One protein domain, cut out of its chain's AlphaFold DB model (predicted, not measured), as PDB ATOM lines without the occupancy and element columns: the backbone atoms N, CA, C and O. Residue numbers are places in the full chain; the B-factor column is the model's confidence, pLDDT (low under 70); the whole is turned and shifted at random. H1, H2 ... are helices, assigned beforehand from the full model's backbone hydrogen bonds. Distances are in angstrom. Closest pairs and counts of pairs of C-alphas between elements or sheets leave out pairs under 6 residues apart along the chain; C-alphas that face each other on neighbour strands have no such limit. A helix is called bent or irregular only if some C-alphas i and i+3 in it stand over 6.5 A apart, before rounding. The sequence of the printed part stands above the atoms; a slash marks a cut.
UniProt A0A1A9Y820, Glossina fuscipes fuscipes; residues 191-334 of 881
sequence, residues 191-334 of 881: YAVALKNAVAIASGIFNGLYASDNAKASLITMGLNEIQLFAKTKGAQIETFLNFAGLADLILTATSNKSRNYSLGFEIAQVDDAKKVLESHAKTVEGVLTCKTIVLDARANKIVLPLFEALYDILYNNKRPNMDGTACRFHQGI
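What this domain is: This is residues 191 to 334 of the 881 residues of a protein of Glossina fuscipes fuscipes (UniProt A0A1A9Y820). The long helix H1 runs through the core, with H2, H4 and H5 lengthwise around it and H7 and H8 crossing it. The short H3 and H6 lie far from the middle, and H9 packs on H8. The printed part has 144 residues with nine named helices, H1 to H9 in order, and no named strand; the class is all helix. It is compact, with a radius of gyration of the C-alphas of 13.8 A, and rounded, spanning 39 by 32 by 31 A.

Where its parts are: H1, residues 191 to 210, begins at C-alpha 191 (124.387, 126.739, 132.396) and measures 28.5 A, with a kink of 29 degrees near residue 198. H2 is residues 213 to 232, 28.4 A. H3 is residues 238 to 242. H4, residues 244 to 255, is only just irregular: C-alphas 245 and 248 are 6.6 A apart. H5 is residues 260 to 271 and H6 residues 274 to 280. H7, residues 286 to 300, measures 21.5 A. H8 is residues 306 to 316. H9, residues 323 to 334, ends at C-alpha 334 (140.905, 143.641, 136.264).

How they stand to each other: H1 and H8 are the hubs, touching five helices each. H1, H2 and H4 form an up and down bundle, each running against the one before it. H1 and H2 are a helical hairpin at a shallow tilt of 26 degrees; their closest C-alphas, Val 199 and Gly 223, are 5.5 A apart. H4 touches H1 at Ala 254 and Ala 200, 4.0 A between C-alphas, and H5 touches H1 at Gly 265 and Gly 204, 4.1 A; both run the same way as H1. H7, with residues 286 to 291 alone, touches H1, closest C-alphas Gly 287 and Ala 198, 4.2 A, about perpendicular at 72 degrees, only just. H8 touches H7 at Glu 309 and Val 295, C-alphas 6.2 A apart. H6 touches H8 at Ala 274 and Leu 315, 5.7 A between C-alphas. H3 touches H2 at Ile 238 and Gln 228, 6.5 A between C-alphas. H8 and H9 are a helical hairpin, closest C-alphas Pro 306 and Gly 333, 6.4 A. H3 and H6 are apart. Every O i to N i+4 pair is within hydrogen-bond range in H2, H5, H6, H7 and H8, against 13 of 16 in H1, 6 of 8 in H4, 5 of 8 in H9 and 0 of 1 in H3, where 2 of 2 O i to N i+3 pairs are.

The domain as a whole: The C-alphas farthest apart, Glu 239 and Ser 280, are 39.1 A apart. The printed part has no cut and no long link. Mean pLDDT of the printed part is 83.1; residue 215, residues 282 to 284 and residues 322 to 334 are under 70.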
ATOM      1  N   TYR A 191     123.102 126.081 132.591       96.44
ATOM      2  CA  TYR A 191     124.387 126.739 132.396       96.44
ATOM      3  C   TYR A 191     125.002 127.160 133.734       96.44
ATOM      4  O   TYR A 191     126.182 126.904 133.973       96.44
ATOM      5  N   ALA A 192     124.220 127.723 134.655       96.31
ATOM      6  CA  ALA A 192     124.723 128.116 135.965       96.31
ATOM      7  C   ALA A 192     125.376 126.942 136.720       96.31
ATOM      8  O   ALA A 192     126.530 127.041 137.156       96.31
ATOM      9  N   VAL A 193     124.684 125.800 136.819       94.88
ATOM     10  CA  VAL A 193     125.209 124.636 137.552       94.88
ATOM     11  C   VAL A 193     126.318 123.889 136.825       94.88
ATOM     12  O   VAL A 193     127.133 123.245 137.491       94.88
ATOM     13  N   ALA A 194     126.376 123.960 135.496       94.38
ATOM     14  CA  ALA A 194     127.460 123.363 134.730       94.38
ATOM     15  C   ALA A 194     128.733 124.213 134.845       94.38
ATOM     16  O   ALA A 194     129.784 123.719 135.267       94.38
ATOM     17  N   LEU A 195     128.644 125.509 134.531       95.25
ATOM     18  CA  LEU A 195     129.814 126.374 134.416       95.25
ATOM     19  C   LEU A 195     130.472 126.696 135.764       95.25
ATOM     20  O   LEU A 195     131.696 126.851 135.819       95.25
ATOM     21  N   LYS A 196     129.712 126.723 136.870       95.44
ATOM     22  CA  LYS A 196     130.280 126.940 138.217       95.44
ATOM     23  C   LYS A 196     131.396 125.952 138.559       95.44
ATOM     24  O   LYS A 196     132.274 126.269 139.356       95.44
ATOM     25  N   ASN A 197     131.370 124.748 137.977       94.56
ATOM     26  CA  ASN A 197     132.355 123.710 138.254       94.56
ATOM     27  C   ASN A 197     133.756 124.134 137.793       94.56
ATOM     28  O   ASN A 197     134.723 123.886 138.506       94.56
ATOM     29  N   ALA A 198     133.871 124.821 136.655       94.56
ATOM     30  CA  ALA A 198     135.139 125.369 136.184       94.56
ATOM     31  C   ALA A 198     135.625 126.511 137.095       94.56
ATOM     32  O   ALA A 198     136.776 126.507 137.532       94.56
ATOM     33  N   VAL A 199     134.727 127.423 137.485       94.81
ATOM     34  CA  VAL A 199     135.043 128.500 138.441       94.81
ATOM     35  C   VAL A 199     135.503 127.933 139.787       94.81
ATOM     36  O   VAL A 199     136.442 128.447 140.391       94.81
ATOM     37  N   ALA A 200     134.918 126.825 140.243       95.25
ATOM     38  CA  ALA A 200     135.347 126.153 141.463       95.25
ATOM     39  C   ALA A 200     136.767 125.573 141.364       95.25
ATOM     40  O   ALA A 200     137.500 125.654 142.348       95.25
ATOM     41  N   ILE A 201     137.185 125.051 140.201       94.00
ATOM     42  CA  ILE A 201     138.586 124.647 139.972       94.00
ATOM     43  C   ILE A 201     139.497 125.872 140.086       94.00
ATOM     44  O   ILE A 201     140.479 125.831 140.824       94.00
ATOM     45  N   ALA A 202     139.151 126.977 139.419       91.81
ATOM     46  CA  ALA A 202     139.933 128.210 139.497       91.81
ATOM     47  C   ALA A 202     140.036 128.740 140.942       91.81
ATOM     48  O   ALA A 202     141.125 129.095 141.386       91.81
ATOM     49  N   SER A 203     138.939 128.700 141.706       92.00
ATOM     50  CA  SER A 203     138.917 129.060 143.131       92.00
ATOM     51  C   SER A 203     139.816 128.150 143.975       92.00
ATOM     52  O   SER A 203     140.565 128.631 144.825       92.00
ATOM     53  N   GLY A 204     139.802 126.841 143.709       91.81
ATOM     54  CA  GLY A 204     140.677 125.869 144.363       91.81
ATOM     55  C   GLY A 204     142.157 126.152 144.112       91.81
ATOM     56  O   GLY A 204     142.932 126.205 145.068       91.81
ATOM     57  N   ILE A 205     142.530 126.400 142.848       89.12
ATOM     58  CA  ILE A 205     143.898 126.781 142.459       89.12
ATOM     59  C   ILE A 205     144.302 128.042 143.216       89.12
ATOM     60  O   ILE A 205     145.335 128.080 143.882       89.12
ATOM     61  N   PHE A 206     143.454 129.067 143.161       86.25
ATOM     62  CA  PHE A 206     143.730 130.349 143.788       86.25
ATOM     63  C   PHE A 206     143.916 130.214 145.308       86.25
ATOM     64  O   PHE A 206     144.863 130.759 145.877       86.25
ATOM     65  N   ASN A 207     143.058 129.441 145.974       85.56
ATOM     66  CA  ASN A 207     143.180 129.201 147.407       85.56
ATOM     67  C   ASN A 207     144.443 128.407 147.767       85.56
ATOM     68  O   ASN A 207     145.059 128.704 148.787       85.56
ATOM     69  N   GLY A 208     144.833 127.425 146.950       84.81
ATOM     70  CA  GLY A 208     146.059 126.649 147.159       84.81
ATOM     71  C   GLY A 208     147.336 127.483 147.042       84.81
ATOM     72  O   GLY A 208     148.301 127.198 147.743       84.81
ATOM     73  N   LEU A 209     147.322 128.536 146.218       80.69
ATOM     74  CA  LEU A 209     148.461 129.440 146.039       80.69
ATOM     75  C   LEU A 209     148.535 130.553 147.091       80.69
ATOM     76  O   LEU A 209     149.618 130.848 147.589       80.69
ATOM     77  N   TYR A 210     147.406 131.203 147.397       72.94
ATOM     78  CA  TYR A 210     147.405 132.478 148.131       72.94
ATOM     79  C   TYR A 210     146.739 132.424 149.508       72.94
ATOM     80  O   TYR A 210     146.974 133.323 150.311       72.94
ATOM     81  N   ALA A 211     145.882 131.429 149.774       71.00
ATOM     82  CA  ALA A 211     145.075 131.338 150.998       71.00
ATOM     83  C   ALA A 211     144.359 132.659 151.388       71.00
ATOM     84  O   ALA A 211     144.266 133.000 152.565       71.00
ATOM     85  N   SER A 212     143.868 133.419 150.398       72.88
ATOM     86  CA  SER A 212     143.246 134.737 150.596       72.88
ATOM     87  C   SER A 212     141.744 134.695 150.330       72.88
ATOM     88  O   SER A 212     141.308 134.500 149.192       72.88
ATOM     89  N   ASP A 213     140.945 134.916 151.376       79.38
ATOM     90  CA  ASP A 213     139.483 134.909 151.272       79.38
ATOM     91  C   ASP A 213     138.939 136.087 150.456       79.38
ATOM     92  O   ASP A 213     137.993 135.906 149.691       79.38
ATOM     93  N   ASN A 214     139.580 137.259 150.522       71.88
ATOM     94  CA  ASN A 214     139.189 138.420 149.715       71.88
ATOM     95  C   ASN A 214     139.301 138.115 148.220       71.88
ATOM     96  O   ASN A 214     138.370 138.337 147.454       71.88
ATOM     97  N   ALA A 215     140.437 137.564 147.802       67.69
ATOM     98  CA  ALA A 215     140.678 137.295 146.394       67.69
ATOM     99  C   ALA A 215     139.882 136.079 145.886       67.69
ATOM    100  O   ALA A 215     139.471 136.049 144.727       67.69
ATOM    101  N   LYS A 216     139.573 135.123 146.770       80.62
ATOM    102  CA  LYS A 216     138.601 134.055 146.502       80.62
ATOM    103  C   LYS A 216     137.208 134.623 146.226       80.62
ATOM    104  O   LYS A 216     136.586 134.224 145.245       80.62
ATOM    105  N   ALA A 217     136.741 135.574 147.037       80.00
ATOM    106  CA  ALA A 217     135.472 136.259 146.800       80.00
ATOM    107  C   ALA A 217     135.481 137.017 145.460       80.00
ATOM    108  O   ALA A 217     134.557 136.849 144.668       80.00
ATOM    109  N   SER A 218     136.556 137.755 145.149       77.81
ATOM    110  CA  SER A 218     136.709 138.436 143.855       77.81
ATOM    111  C   SER A 218     136.653 137.468 142.669       77.81
ATOM    112  O   SER A 218     135.950 137.734 141.698       77.81
ATOM    113  N   LEU A 219     137.338 136.322 142.753       83.56
ATOM    114  CA  LEU A 219     137.341 135.309 141.695       83.56
ATOM    115  C   LEU A 219     135.956 134.687 141.496       83.56
ATOM    116  O   LEU A 219     135.548 134.463 140.358       83.56
ATOM    117  N   ILE A 220     135.219 134.429 142.580       87.38
ATOM    118  CA  ILE A 220     133.839 133.938 142.505       87.38
ATOM    119  C   ILE A 220     132.956 134.946 141.762       87.38
ATOM    120  O   ILE A 220     132.205 134.544 140.875       87.38
ATOM    121  N   THR A 221     133.088 136.242 142.057       84.56
ATOM    122  CA  THR A 221     132.357 137.307 141.354       84.56
ATOM    123  C   THR A 221     132.737 137.380 139.873       84.56
ATOM    124  O   THR A 221     131.854 137.415 139.018       84.56
ATOM    125  N   MET A 222     134.032 137.335 139.542       80.75
ATOM    126  CA  MET A 222     134.499 137.307 138.147       80.75
ATOM    127  C   MET A 222     133.947 136.093 137.395       80.75
ATOM    128  O   MET A 222     133.449 136.219 136.278       80.75
ATOM    129  N   GLY A 223     133.982 134.921 138.030       87.19
ATOM    130  CA  GLY A 223     133.439 133.702 137.456       87.19
ATOM    131  C   GLY A 223     131.938 133.772 137.242       87.19
ATOM    132  O   GLY A 223     131.475 133.381 136.177       87.19
ATOM    133  N   LEU A 224     131.174 134.322 138.188       91.50
ATOM    134  CA  LEU A 224     129.739 134.532 138.003       91.50
ATOM    135  C   LEU A 224     129.446 135.440 136.800       91.50
ATOM    136  O   LEU A 224     128.556 135.127 136.012       91.50
ATOM    137  N   ASN A 225     130.217 136.514 136.628       83.25
ATOM    138  CA  ASN A 225     130.056 137.439 135.507       83.25
ATOM    139  C   ASN A 225     130.342 136.767 134.157       83.25
ATOM    140  O   ASN A 225     129.574 136.941 133.213       83.25
ATOM    141  N   GLU A 226     131.406 135.965 134.057       90.88
ATOM    142  CA  GLU A 226     131.716 135.222 132.827       90.88
ATOM    143  C   GLU A 226     130.678 134.131 132.528       90.88
ATOM    144  O   GLU A 226     130.299 133.944 131.370       90.88
ATOM    145  N   ILE A 227     130.150 133.466 133.564       93.50
ATOM    146  CA  ILE A 227     129.031 132.524 133.428       93.50
ATOM    147  C   ILE A 227     127.804 133.233 132.848       93.50
ATOM    148  O   ILE A 227     127.236 132.756 131.866       93.50
ATOM    149  N   GLN A 228     127.410 134.368 133.433       89.81
ATOM    150  CA  GLN A 228     126.270 135.161 132.972       89.81
ATOM    151  C   GLN A 228     126.463 135.644 131.536       89.81
ATOM    152  O   GLN A 228     125.546 135.535 130.722       89.81
ATOM    153  N   LEU A 229     127.654 136.158 131.214       84.75
ATOM    154  CA  LEU A 229     127.982 136.649 129.880       84.75
ATOM    155  C   LEU A 229     127.808 135.545 128.838       84.75
ATOM    156  O   LEU A 229     127.103 135.748 127.852       84.75
ATOM    157  N   PHE A 230     128.403 134.375 129.080       88.38
ATOM    158  CA  PHE A 230     128.293 133.238 128.176       88.38
ATOM    159  C   PHE A 230     126.845 132.749 128.055       88.38
ATOM    160  O   PHE A 230     126.316 132.656 126.948       88.38
ATOM    161  N   ALA A 231     126.170 132.495 129.177       90.69
ATOM    162  CA  ALA A 231     124.828 131.923 129.173       90.69
ATOM    163  C   ALA A 231     123.768 132.867 128.579       90.69
ATOM    164  O   ALA A 231     122.843 132.406 127.909       90.69
ATOM    165  N   LYS A 232     123.926 134.190 128.733       86.19
ATOM    166  CA  LYS A 232     123.054 135.183 128.084       86.19
ATOM    167  C   LYS A 232     123.079 135.047 126.562       86.19
ATOM    168  O   LYS A 232     122.032 135.153 125.929       86.19
ATOM    169  N   THR A 233     124.237 134.742 125.963       86.69
ATOM    170  CA  THR A 233     124.328 134.504 124.506       86.69
ATOM    171  C   THR A 233     123.547 133.274 124.040       86.69
ATOM    172  O   THR A 233     123.289 133.120 122.849       86.69
ATOM    173  N   LYS A 234     123.140 132.413 124.978       87.94
ATOM    174  CA  LYS A 234     122.388 131.180 124.744       87.94
ATOM    175  C   LYS A 234     120.917 131.287 125.168       87.94
ATOM    176  O   LYS A 234     120.217 130.282 125.161       87.94
ATOM    177  N   GLY A 235     120.443 132.489 125.513       86.69
ATOM    178  CA  GLY A 235     119.039 132.755 125.851       86.69
ATOM    179  C   GLY A 235     118.678 132.632 127.336       86.69
ATOM    180  O   GLY A 235     117.494 132.628 127.656       86.69
ATOM    181  N   ALA A 236     119.663 132.542 128.237       90.62
ATOM    182  CA  ALA A 236     119.423 132.517 129.682       90.62
ATOM    183  C   ALA A 236     118.936 133.871 130.237       90.62
ATOM    184  O   ALA A 236     119.368 134.931 129.770       90.62
ATOM    185  N   GLN A 237     118.113 133.829 131.289       87.69
ATOM    186  CA  GLN A 237     117.686 135.000 132.061       87.69
ATOM    187  C   GLN A 237     118.730 135.324 133.140       87.69
ATOM    188  O   GLN A 237     119.246 134.435 133.821       87.69
ATOM    189  N   ILE A 238     119.085 136.600 133.294       81.12
ATOM    190  CA  ILE A 238     120.200 137.016 134.168       81.12
ATOM    191  C   ILE A 238     119.848 136.791 135.646       81.12
ATOM    192  O   ILE A 238     120.694 136.399 136.450       81.12
ATOM    193  N   GLU A 239     118.577 136.963 135.988       83.62
ATOM    194  CA  GLU A 239     117.996 136.790 137.314       83.62
ATOM    195  C   GLU A 239     118.246 135.375 137.857       83.62
ATOM    196  O   GLU A 239     118.436 135.178 139.061       83.62
ATOM    197  N   THR A 240     118.332 134.376 136.971       88.00
ATOM    198  CA  THR A 240     118.613 132.989 137.347       88.00
ATOM    199  C   THR A 240     119.975 132.827 138.009       88.00
ATOM    200  O   THR A 240     120.138 132.007 138.912       88.00
ATOM    201  N   PHE A 241     120.956 133.645 137.638       92.31
ATOM    202  CA  PHE A 241     122.303 133.559 138.192       92.31
ATOM    203  C   PHE A 241     122.411 134.159 139.596       92.31
ATOM    204  O   PHE A 241     123.394 133.892 140.283       92.31
ATOM    205  N   LEU A 242     121.403 134.906 140.053       91.25
ATOM    206  CA  LEU A 242     121.333 135.462 141.408       91.25
ATOM    207  C   LEU A 242     120.533 134.578 142.383       91.25
ATOM    208  O   LEU A 242     120.506 134.860 143.580       91.25
ATOM    209  N   ASN A 243     119.914 133.492 141.906       92.75
ATOM    210  CA  ASN A 243     119.129 132.577 142.740       92.75
ATOM    211  C   ASN A 243     119.949 131.363 143.238       92.75
ATOM    212  O   ASN A 243     121.179 131.316 143.137       92.75
ATOM    213  N   PHE A 244     119.261 130.353 143.789       95.44
ATOM    214  CA  PHE A 244     119.912 129.167 144.342       95.44
ATOM    215  C   PHE A 244     120.638 128.297 143.303       95.44
ATOM    216  O   PHE A 244     121.671 127.731 143.643       95.44
ATOM    217  N   ALA A 245     120.175 128.209 142.052       94.62
ATOM    218  CA  ALA A 245     120.861 127.477 140.980       94.62
ATOM    219  C   ALA A 245     122.150 128.180 140.511       94.62
ATOM    220  O   ALA A 245     123.080 127.514 140.057       94.62
ATOM    221  N   GLY A 246     122.204 129.508 140.643       95.31
ATOM    222  CA  GLY A 246     123.353 130.346 140.309       95.31
ATOM    223  C   GLY A 246     124.287 130.601 141.483       95.31
ATOM    224  O   GLY A 246     125.071 129.733 141.881       95.31
ATOM    225  N   LEU A 247     124.228 131.823 142.012       95.50
ATOM    226  CA  LEU A 247     125.147 132.365 143.008       95.50
ATOM    227  C   LEU A 247     125.316 131.447 144.224       95.50
ATOM    228  O   LEU A 247     126.446 131.198 144.640       95.50
ATOM    229  N   ALA A 248     124.228 130.903 144.780       95.06
ATOM    230  CA  ALA A 248     124.330 130.098 145.997       95.06
ATOM    231  C   ALA A 248     125.074 128.770 145.758       95.06
ATOM    232  O   ALA A 248     125.950 128.394 146.544       95.06
ATOM    233  N   ASP A 249     124.768 128.070 144.660       95.88
ATOM    234  CA  ASP A 249     125.451 126.826 144.298       95.88
ATOM    235  C   ASP A 249     126.911 127.083 143.900       95.88
ATOM    236  O   ASP A 249     127.801 126.302 144.254       95.88
ATOM    237  N   LEU A 250     127.186 128.200 143.218       96.31
ATOM    238  CA  LEU A 250     128.545 128.641 142.910       96.31
ATOM    239  C   LEU A 250     129.353 128.882 144.188       96.31
ATOM    240  O   LEU A 250     130.420 128.286 144.330       96.31
ATOM    241  N   ILE A 251     128.841 129.683 145.130       95.69
ATOM    242  CA  ILE A 251     129.515 129.968 146.406       95.69
ATOM    243  C   ILE A 251     129.840 128.663 147.131       95.69
ATOM    244  O   ILE A 251     130.998 128.431 147.479       95.69
ATOM    245  N   LEU A 252     128.856 127.778 147.321       94.94
ATOM    246  CA  LEU A 252     129.076 126.499 148.001       94.94
ATOM    247  C   LEU A 252     130.158 125.658 147.305       94.94
ATOM    248  O   LEU A 252     131.027 125.080 147.959       94.94
ATOM    249  N   THR A 253     130.116 125.588 145.975       93.88
ATOM    250  CA  THR A 253     131.022 124.741 145.185       93.88
ATOM    251  C   THR A 253     132.437 125.301 145.140       93.88
ATOM    252  O   THR A 253     133.388 124.522 145.128       93.88
ATOM    253  N   ALA A 254     132.575 126.627 145.123       93.88
ATOM    254  CA  ALA A 254     133.846 127.331 145.019       93.88
ATOM    255  C   ALA A 254     134.510 127.608 146.377       93.88
ATOM    256  O   ALA A 254     135.646 128.072 146.391       93.88
ATOM    257  N   THR A 255     133.841 127.342 147.502       91.62
ATOM    258  CA  THR A 255     134.398 127.574 148.850       91.62
ATOM    259  C   THR A 255     134.557 126.301 149.681       91.62
ATOM    260  O   THR A 255     135.260 126.312 150.689       91.62
ATOM    261  N   SER A 256     133.935 125.188 149.281       88.75
ATOM    262  CA  SER A 256     133.929 123.957 150.072       88.75
ATOM    263  C   SER A 256     135.016 122.971 149.652       88.75
ATOM    264  O   SER A 256     135.016 122.476 148.528       88.75
ATOM    265  N   ASN A 257     135.836 122.526 150.609       84.75
ATOM    266  CA  ASN A 257     136.796 121.427 150.411       84.75
ATOM    267  C   ASN A 257     136.124 120.071 150.114       84.75
ATOM    268  O   ASN A 257     136.812 119.100 149.810       84.75
ATOM    269  N   LYS A 258     134.792 119.973 150.236       85.56
ATOM    270  CA  LYS A 258     134.017 118.782 149.848       85.56
ATOM    271  C   LYS A 258     133.672 118.774 148.349       85.56
ATOM    272  O   LYS A 258     133.180 117.767 147.844       85.56
ATOM    273  N   SER A 259     133.891 119.885 147.643       89.31
ATOM    274  CA  SER A 259     133.690 120.002 146.198       89.31
ATOM    275  C   SER A 259     134.867 119.385 145.449       89.31
ATOM    276  O   SER A 259     135.989 119.867 145.547       89.31
ATOM    277  N   ARG A 260     134.606 118.350 144.638       88.19
ATOM    278  CA  ARG A 260     135.639 117.687 143.815       88.19
ATOM    279  C   ARG A 260     136.363 118.658 142.876       88.19
ATOM    280  O   ARG A 260     137.561 118.522 142.675       88.19
ATOM    281  N   ASN A 261     135.636 119.636 142.325       92.88
ATOM    282  CA  ASN A 261     136.194 120.664 141.445       92.88
ATOM    283  C   ASN A 261     137.162 121.581 142.206       92.88
ATOM    284  O   ASN A 261     138.281 121.811 141.760       92.88
ATOM    285  N   TYR A 262     136.756 122.043 143.390       93.19
ATOM    286  CA  TYR A 262     137.608 122.864 144.246       93.19
ATOM    287  C   TYR A 262     138.843 122.097 144.735       93.19
ATOM    288  O   TYR A 262     139.957 122.606 144.647       93.19
ATOM    289  N   SER A 263     138.668 120.856 145.201       92.25
ATOM    290  CA  SER A 263     139.774 120.008 145.661       92.25
ATOM    291  C   SER A 263     140.791 119.735 144.554       92.25
ATOM    292  O   SER A 263     141.984 119.836 144.817       92.25
ATOM    293  N   LEU A 264     140.334 119.465 143.322       92.75
ATOM    294  CA  LEU A 264     141.222 119.310 142.168       92.75
ATOM    295  C   LEU A 264     142.048 120.580 141.950       92.75
ATOM    296  O   LEU A 264     143.262 120.506 141.805       92.75
ATOM    297  N   GLY A 265     141.401 121.749 141.946       92.12
ATOM    298  CA  GLY A 265     142.110 123.014 141.789       92.12
ATOM    299  C   GLY A 265     143.171 123.228 142.870       92.12
ATOM    300  O   GLY A 265     144.302 123.606 142.575       92.12
ATOM    301  N   PHE A 266     142.825 122.926 144.120       91.38
ATOM    302  CA  PHE A 266     143.746 123.031 145.248       91.38
ATOM    303  C   PHE A 266     144.952 122.088 145.104       91.38
ATOM    304  O   PHE A 266     146.083 122.500 145.347       91.38
ATOM    305  N   GLU A 267     144.736 120.853 144.649       91.62
ATOM    306  CA  GLU A 267     145.806 119.888 144.367       91.62
ATOM    307  C   GLU A 267     146.710 120.344 143.210       91.62
ATOM    308  O   GLU A 267     147.934 120.277 143.325       91.62
ATOM    309  N   ILE A 268     146.131 120.894 142.134       90.88
ATOM    310  CA  ILE A 268     146.882 121.491 141.014       90.88
ATOM    311  C   ILE A 268     147.837 122.577 141.519       90.88
ATOM    312  O   ILE A 268     148.997 122.604 141.113       90.88
ATOM    313  N   ALA A 269     147.377 123.444 142.424       88.44
ATOM    314  CA  ALA A 269     148.220 124.475 143.023       88.44
ATOM    315  C   ALA A 269     149.338 123.902 143.910       88.44
ATOM    316  O   ALA A 269     150.444 124.434 143.903       88.44
ATOM    317  N   GLN A 270     149.091 122.811 144.643       87.25
ATOM    318  CA  GLN A 270     150.118 122.175 145.479       87.25
ATOM    319  C   GLN A 270     151.217 121.485 144.665       87.25
ATOM    320  O   GLN A 270     152.373 121.459 145.087       87.25
ATOM    321  N   VAL A 271     150.859 120.904 143.522       88.19
ATOM    322  CA  VAL A 271     151.794 120.176 142.654       88.19
ATOM    323  C   VAL A 271     152.476 121.104 141.634       88.19
ATOM    324  O   VAL A 271     153.533 120.744 141.119       88.19
ATOM    325  N   ASP A 272     151.906 122.288 141.368       84.81
ATOM    326  CA  ASP A 272     152.330 123.242 140.321       84.81
ATOM    327  C   ASP A 272     152.360 122.612 138.908       84.81
ATOM    328  O   ASP A 272     153.124 123.013 138.030       84.81
ATOM    329  N   ASP A 273     151.530 121.589 138.677       85.25
ATOM    330  CA  ASP A 273     151.449 120.867 137.402       85.25
ATOM    331  C   ASP A 273     150.060 120.240 137.217       85.25
ATOM    332  O   ASP A 273     149.749 119.169 137.747       85.25
ATOM    333  N   ALA A 274     149.213 120.915 136.436       88.81
ATOM    334  CA  ALA A 274     147.860 120.446 136.161       88.81
ATOM    335  C   ALA A 274     147.844 119.115 135.399       88.81
ATOM    336  O   ALA A 274     147.002 118.263 135.677       88.81
ATOM    337  N   LYS A 275     148.784 118.906 134.471       88.00
ATOM    338  CA  LYS A 275     148.849 117.689 133.661       88.00
ATOM    339  C   LYS A 275     149.172 116.483 134.532       88.00
ATOM    340  O   LYS A 275     148.467 115.480 134.461       88.00
ATOM    341  N   LYS A 276     150.177 116.601 135.400       88.06
ATOM    342  CA  LYS A 276     150.560 115.530 136.327       88.06
ATOM    343  C   LYS A 276     149.421 115.164 137.275       88.06
ATOM    344  O   LYS A 276     149.159 113.979 137.478       88.06
ATOM    345  N   VAL A 277     148.728 116.165 137.829       89.81
ATOM    346  CA  VAL A 277     147.569 115.923 138.700       89.81
ATOM    347  C   VAL A 277     146.473 115.201 137.921       89.81
ATOM    348  O   VAL A 277     146.055 114.130 138.350       89.81
ATOM    349  N   LEU A 278     146.081 115.702 136.744       88.31
ATOM    350  CA  LEU A 278     145.045 115.089 135.905       88.31
ATOM    351  C   LEU A 278     145.387 113.655 135.459       88.31
ATOM    352  O   LEU A 278     144.489 112.821 135.413       88.31
ATOM    353  N   GLU A 279     146.658 113.342 135.178       86.38
ATOM    354  CA  GLU A 279     147.120 111.981 134.843       86.38
ATOM    355  C   GLU A 279     147.036 111.018 136.038       86.38
ATOM    356  O   GLU A 279     146.781 109.827 135.862       86.38
ATOM    357  N   SER A 280     147.231 111.527 137.258       80.25
ATOM    358  CA  SER A 280     147.151 110.745 138.499       80.25
ATOM    359  C   SER A 280     145.752 110.703 139.131       80.25
ATOM    360  O   SER A 280     145.508 109.910 140.045       80.25
ATOM    361  N   HIS A 281     144.819 111.534 138.659       78.38
ATOM    362  CA  HIS A 281     143.522 111.713 139.296       78.38
ATOM    363  C   HIS A 281     142.544 110.595 138.900       78.38
ATOM    364  O   HIS A 281     142.054 110.520 137.776       78.38
ATOM    365  N   ALA A 282     142.195 109.734 139.859       62.38
ATOM    366  CA  ALA A 282     141.391 108.531 139.614       62.38
ATOM    367  C   ALA A 282     139.916 108.788 139.227       62.38
ATOM    368  O   ALA A 282     139.217 107.861 138.823       62.38
ATOM    369  N   LYS A 283     139.403 110.017 139.393       65.25
ATOM    370  CA  LYS A 283     137.986 110.364 139.165       65.25
ATOM    371  C   LYS A 283     137.838 111.454 138.106       65.25
ATOM    372  O   LYS A 283     138.545 112.454 138.152       65.25
ATOM    373  N   THR A 284     136.859 111.318 137.217       66.31
ATOM    374  CA  THR A 284     136.496 112.374 136.261       66.31
ATOM    375  C   THR A 284     135.934 113.596 136.993       66.31
ATOM    376  O   THR A 284     135.062 113.467 137.857       66.31
ATOM    377  N   VAL A 285     136.428 114.786 136.639       82.75
ATOM    378  CA  VAL A 285     135.989 116.074 137.194       82.75
ATOM    379  C   VAL A 285     135.335 116.890 136.078       82.75
ATOM    380  O   VAL A 285     136.001 117.325 135.142       82.75
ATOM    381  N   GLU A 286     134.017 117.070 136.167       82.12
ATOM    382  CA  GLU A 286     133.178 117.663 135.109       82.12
ATOM    383  C   GLU A 286     133.621 119.079 134.711       82.12
ATOM    384  O   GLU A 286     133.546 119.439 133.535       82.12
ATOM    385  N   GLY A 287     134.142 119.866 135.663       89.06
ATOM    386  CA  GLY A 287     134.621 121.228 135.415       89.06
ATOM    387  C   GLY A 287     135.769 121.316 134.404       89.06
ATOM    388  O   GLY A 287     135.884 122.326 133.717       89.06
ATOM    389  N   VAL A 288     136.575 120.255 134.256       90.81
ATOM    390  CA  VAL A 288     137.710 120.219 133.316       90.81
ATOM    391  C   VAL A 288     137.206 120.219 131.874       90.81
ATOM    392  O   VAL A 288     137.550 121.109 131.097       90.81
ATOM    393  N   LEU A 289     136.318 119.276 131.537       87.38
ATOM    394  CA  LEU A 289     135.703 119.208 130.209       87.38
ATOM    395  C   LEU A 289     134.830 120.437 129.935       87.38
ATOM    396  O   LEU A 289     134.903 121.008 128.852       87.38
ATOM    397  N   THR A 290     134.066 120.875 130.939       90.62
ATOM    398  CA  THR A 290     133.204 122.061 130.848       90.62
ATOM    399  C   THR A 290     134.011 123.299 130.450       90.62
ATOM    400  O   THR A 290     133.635 123.994 129.509       90.62
ATOM    401  N   CYS A 291     135.171 123.525 131.080       93.00
ATOM    402  CA  CYS A 291     136.086 124.612 130.723       93.00
ATOM    403  C   CYS A 291     136.522 124.552 129.247       93.00
ATOM    404  O   CYS A 291     136.428 125.552 128.534       93.00
ATOM    405  N   LYS A 292     136.927 123.370 128.758       91.25
ATOM    406  CA  LYS A 292     137.300 123.178 127.346       91.25
ATOM    407  C   LYS A 292     136.172 123.546 126.399       91.25
ATOM    408  O   LYS A 292     136.393 124.290 125.448       91.25
ATOM    409  N   THR A 293     134.986 123.017 126.656       88.62
ATOM    410  CA  THR A 293     133.812 123.234 125.818       88.62
ATOM    411  C   THR A 293     133.467 124.717 125.702       88.62
ATOM    412  O   THR A 293     133.325 125.225 124.592       88.62
ATOM    413  N   ILE A 294     133.410 125.426 126.830       91.12
ATOM    414  CA  ILE A 294     133.035 126.845 126.869       91.12
ATOM    415  C   ILE A 294     134.060 127.706 126.152       91.12
ATOM    416  O   ILE A 294     133.673 128.564 125.374       91.12
ATOM    417  N   VAL A 295     135.357 127.480 126.375       90.69
ATOM    418  CA  VAL A 295     136.403 128.279 125.724       90.69
ATOM    419  C   VAL A 295     136.383 128.090 124.211       90.69
ATOM    420  O   VAL A 295     136.522 129.058 123.466       90.69
ATOM    421  N   LEU A 296     136.168 126.865 123.726       90.56
ATOM    422  CA  LEU A 296     136.061 126.615 122.289       90.56
ATOM    423  C   LEU A 296     134.821 127.285 121.680       90.56
ATOM    424  O   LEU A 296     134.932 127.920 120.631       90.56
ATOM    425  N   ASP A 297     133.671 127.191 122.348       87.62
ATOM    426  CA  ASP A 297     132.429 127.834 121.910       87.62
ATOM    427  C   ASP A 297     132.529 129.369 121.966       87.62
ATOM    428  O   ASP A 297     132.161 130.071 121.023       87.62
ATOM    429  N   ALA A 298     133.126 129.904 123.030       87.00
ATOM    430  CA  ALA A 298     133.377 131.325 123.204       87.00
ATOM    431  C   ALA A 298     134.303 131.868 122.110       87.00
ATOM    432  O   ALA A 298     133.972 132.866 121.476       87.00
ATOM    433  N   ARG A 299     135.400 131.171 121.787       89.50
ATOM    434  CA  ARG A 299     136.287 131.535 120.667       89.50
ATOM    435  C   ARG A 299     135.559 131.524 119.325       89.50
ATOM    436  O   ARG A 299     135.725 132.460 118.544       89.50
ATOM    437  N   ALA A 300     134.744 130.501 119.062       83.12
ATOM    438  CA  ALA A 300     133.970 130.400 117.824       83.12
ATOM    439  C   ALA A 300     132.973 131.561 117.670       83.12
ATOM    440  O   ALA A 300     132.800 132.089 116.571       83.12
ATOM    441  N   ASN A 301     132.379 132.002 118.781       76.00
ATOM    442  CA  ASN A 301     131.398 133.085 118.822       76.00
ATOM    443  C   ASN A 301     131.988 134.451 119.207       76.00
ATOM    444  O   ASN A 301     131.239 135.404 119.406       76.00
ATOM    445  N   LYS A 302     133.321 134.569 119.287       83.69
ATOM    446  CA  LYS A 302     134.042 135.798 119.667       83.69
ATOM    447  C   LYS A 302     133.595 136.386 121.019       83.69
ATOM    448  O   LYS A 302     133.581 137.601 121.198       83.69
ATOM    449  N   ILE A 303     133.245 135.522 121.967       76.88
ATOM    450  CA  ILE A 303     132.933 135.862 123.358       76.88
ATOM    451  C   ILE A 303     134.245 135.828 124.147       76.88
ATOM    452  O   ILE A 303     134.990 134.851 124.087       76.88
ATOM    453  N   VAL A 304     134.533 136.892 124.891       77.00
ATOM    454  CA  VAL A 304     135.758 137.004 125.694       77.00
ATOM    455  C   VAL A 304     135.472 136.521 127.116       77.00
ATOM    456  O   VAL A 304     134.646 137.114 127.805       77.00
ATOM    457  N   LEU A 305     136.153 135.453 127.548       82.31
ATOM    458  CA  LEU A 305     136.007 134.845 128.879       82.31
ATOM    459  C   LEU A 305     137.388 134.653 129.545       82.31
ATOM    460  O   LEU A 305     137.945 133.553 129.493       82.31
ATOM    461  N   PRO A 306     138.005 135.717 130.097       79.81
ATOM    462  CA  PRO A 306     139.397 135.693 130.556       79.81
ATOM    463  C   PRO A 306     139.717 134.664 131.650       79.81
ATOM    464  O   PRO A 306     140.773 134.032 131.598       79.81
ATOM    465  N   LEU A 307     138.834 134.473 132.632       84.25
ATOM    466  CA  LEU A 307     138.980 133.467 133.685       84.25
ATOM    467  C   LEU A 307     138.918 132.062 133.089       84.25
ATOM    468  O   LEU A 307     139.774 131.234 133.408       84.25
ATOM    469  N   PHE A 308     137.941 131.790 132.217       89.94
ATOM    470  CA  PHE A 308     137.841 130.492 131.545       89.94
ATOM    471  C   PHE A 308     139.039 130.236 130.617       89.94
ATOM    472  O   PHE A 308     139.572 129.132 130.621       89.94
ATOM    473  N   GLU A 309     139.520 131.245 129.889       88.88
ATOM    474  CA  GLU A 309     140.722 131.166 129.044       88.88
ATOM    475  C   GLU A 309     141.987 130.898 129.872       88.88
ATOM    476  O   GLU A 309     142.783 130.014 129.550       88.88
ATOM    477  N   ALA A 310     142.161 131.600 130.994       85.62
ATOM    478  CA  ALA A 310     143.281 131.368 131.900       85.62
ATOM    479  C   ALA A 310     143.236 129.958 132.503       85.62
ATOM    480  O   ALA A 310     144.264 129.282 132.586       85.62
ATOM    481  N   LEU A 311     142.047 129.495 132.897       91.25
ATOM    482  CA  LEU A 311     141.857 128.141 133.395       91.25
ATOM    483  C   LEU A 311     142.120 127.099 132.298       91.25
ATOM    484  O   LEU A 311     142.753 126.081 132.568       91.25
ATOM    485  N   TYR A 312     141.688 127.351 131.063       92.69
ATOM    486  CA  TYR A 312     141.968 126.495 129.912       92.69
ATOM    487  C   TYR A 312     143.469 126.372 129.658       92.69
ATOM    488  O   TYR A 312     143.970 125.266 129.460       92.69
ATOM    489  N   ASP A 313     144.204 127.483 129.717       88.25
ATOM    490  CA  ASP A 313     145.656 127.484 129.562       88.25
ATOM    491  C   ASP A 313     146.348 126.613 130.622       88.25
ATOM    492  O   ASP A 313     147.294 125.883 130.309       88.25
ATOM    493  N   ILE A 314     145.869 126.663 131.868       88.69
ATOM    494  CA  ILE A 314     146.391 125.832 132.959       88.69
ATOM    495  C   ILE A 314     146.072 124.355 132.702       88.69
ATOM    496  O   ILE A 314     146.967 123.515 132.748       88.69
ATOM    497  N   LEU A 315     144.811 124.038 132.403       90.69
ATOM    498  CA  LEU A 315     144.334 122.658 132.281       90.69
ATOM    499  C   LEU A 315     144.825 121.946 131.012       90.69
ATOM    500  O   LEU A 315     145.039 120.736 131.046       90.69
ATOM    501  N   TYR A 316     144.986 122.666 129.899       90.56
ATOM    502  CA  TYR A 316     145.231 122.070 128.580       90.56
ATOM    503  C   TYR A 316     146.524 122.529 127.902       90.56
ATOM    504  O   TYR A 316     147.072 121.770 127.102       90.56
ATOM    505  N   ASN A 317     147.044 123.718 128.225       86.38
ATOM    506  CA  ASN A 317     148.246 124.268 127.582       86.38
ATOM    507  C   ASN A 317     149.499 124.209 128.478       86.38
ATOM    508  O   ASN A 317     150.509 124.834 128.161       86.38
ATOM    509  N   ASN A 318     149.462 123.434 129.573       81.88
ATOM    510  CA  ASN A 318     150.558 123.259 130.542       81.88
ATOM    511  C   ASN A 318     151.086 124.578 131.126       81.88
ATOM    512  O   ASN A 318     152.261 124.686 131.492       81.88
ATOM    513  N   LYS A 319     150.238 125.607 131.197       82.38
ATOM    514  CA  LYS A 319     150.623 126.863 131.824       82.38
ATOM    515  C   LYS A 319     150.661 126.670 133.339       82.38
ATOM    516  O   LYS A 319     149.701 126.183 133.930       82.38
ATOM    517  N   ARG A 320     151.768 127.062 133.970       76.69
ATOM    518  CA  ARG A 320     151.905 126.938 135.423       76.69
ATOM    519  C   ARG A 320     150.947 127.878 136.159       76.69
ATOM    520  O   ARG A 320     150.845 129.043 135.760       76.69
ATOM    521  N   PRO A 321     150.323 127.424 137.255       70.25
ATOM    522  CA  PRO A 321     149.624 128.286 138.198       70.25
ATOM    523  C   PRO A 321     150.647 129.064 139.063       70.25
ATOM    524  O   PRO A 321     150.743 128.849 140.262       70.25
ATOM    525  N   ASN A 322     151.469 129.948 138.475       54.56
ATOM    526  CA  ASN A 322     152.544 130.662 139.189       54.56
ATOM    527  C   ASN A 322     152.242 132.148 139.502       54.56
ATOM    528  O   ASN A 322     151.356 132.768 138.900       54.56
ATOM    529  N   MET A 323     153.004 132.719 140.449       46.75
ATOM    530  CA  MET A 323     152.806 134.068 141.011       46.75
ATOM    531  C   MET A 323     152.924 135.216 139.993       46.75
ATOM    532  O   MET A 323     152.135 136.152 140.074       46.75
ATOM    533  N   ASP A 324     153.820 135.133 139.007       41.88
ATOM    534  CA  ASP A 324     154.083 136.253 138.083       41.88
ATOM    535  C   ASP A 324     153.101 136.331 136.902       41.88
ATOM    536  O   ASP A 324     152.955 137.377 136.276       41.88
ATOM    537  N   GLY A 325     152.407 135.232 136.583       42.59
ATOM    538  CA  GLY A 325     151.528 135.146 135.412       42.59
ATOM    539  C   GLY A 325     150.057 134.903 135.729       42.59
ATOM    540  O   GLY A 325     149.207 135.222 134.898       42.59
ATOM    541  N   THR A 326     149.738 134.345 136.898       42.22
ATOM    542  CA  THR A 326     148.359 133.976 137.256       42.22
ATOM    543  C   THR A 326     147.725 135.045 138.136       42.22
ATOM    544  O   THR A 326     146.679 135.553 137.763       42.22
ATOM    545  N   ALA A 327     148.396 135.523 139.196       39.16
ATOM    546  CA  ALA A 327     147.959 136.742 139.894       39.16
ATOM    547  C   ALA A 327     147.995 137.956 138.968       39.16
ATOM    548  O   ALA A 327     147.051 138.732 138.988       39.16
ATOM    549  N   CYS A 328     149.013 138.075 138.106       38.75
ATOM    550  CA  CYS A 328     149.088 139.169 137.144       38.75
ATOM    551  C   CYS A 328     148.019 139.047 136.052       38.75
ATOM    552  O   CYS A 328     147.492 140.072 135.689       38.75
ATOM    553  N   ARG A 329     147.577 137.855 135.604       44.25
ATOM    554  CA  ARG A 329     146.401 137.726 134.707       44.25
ATOM    555  C   ARG A 329     145.042 137.724 135.403       44.25
ATOM    556  O   ARG A 329     144.050 137.995 134.745       44.25
ATOM    557  N   PHE A 330     144.973 137.486 136.710       46.16
ATOM    558  CA  PHE A 330     143.762 137.700 137.509       46.16
ATOM    559  C   PHE A 330     143.611 139.174 137.928       46.16
ATOM    560  O   PHE A 330     142.491 139.659 137.988       46.16
ATOM    561  N   HIS A 331     144.719 139.912 138.105       35.75
ATOM    562  CA  HIS A 331     144.763 141.382 138.199       35.75
ATOM    563  C   HIS A 331     144.682 142.065 136.827       35.75
ATOM    564  O   HIS A 331     144.046 143.093 136.694       35.75
ATOM    565  N   GLN A 332     145.238 141.489 135.766       35.72
ATOM    566  CA  GLN A 332     145.028 141.939 134.387       35.72
ATOM    567  C   GLN A 332     143.674 141.429 133.843       35.72
ATOM    568  O   GLN A 332     143.154 141.945 132.876       35.72
ATOM    569  N   GLY A 333     142.977 140.513 134.513       35.84
ATOM    570  CA  GLY A 333     141.527 140.355 134.330       35.84
ATOM    571  C   GLY A 333     140.750 141.575 134.848       35.84
ATOM    572  O   GLY A 333     139.611 141.789 134.451       35.84
ATOM    573  N   ILE A 334     141.395 142.378 135.703       35.62
ATOM    574  CA  ILE A 334     140.905 143.641 136.264       35.62
ATOM    575  C   ILE A 334     141.499 144.856 135.496       35.62
ATOM    576  O   ILE A 334     140.864 145.902 135.472       35.62
TER     577      ILE A 334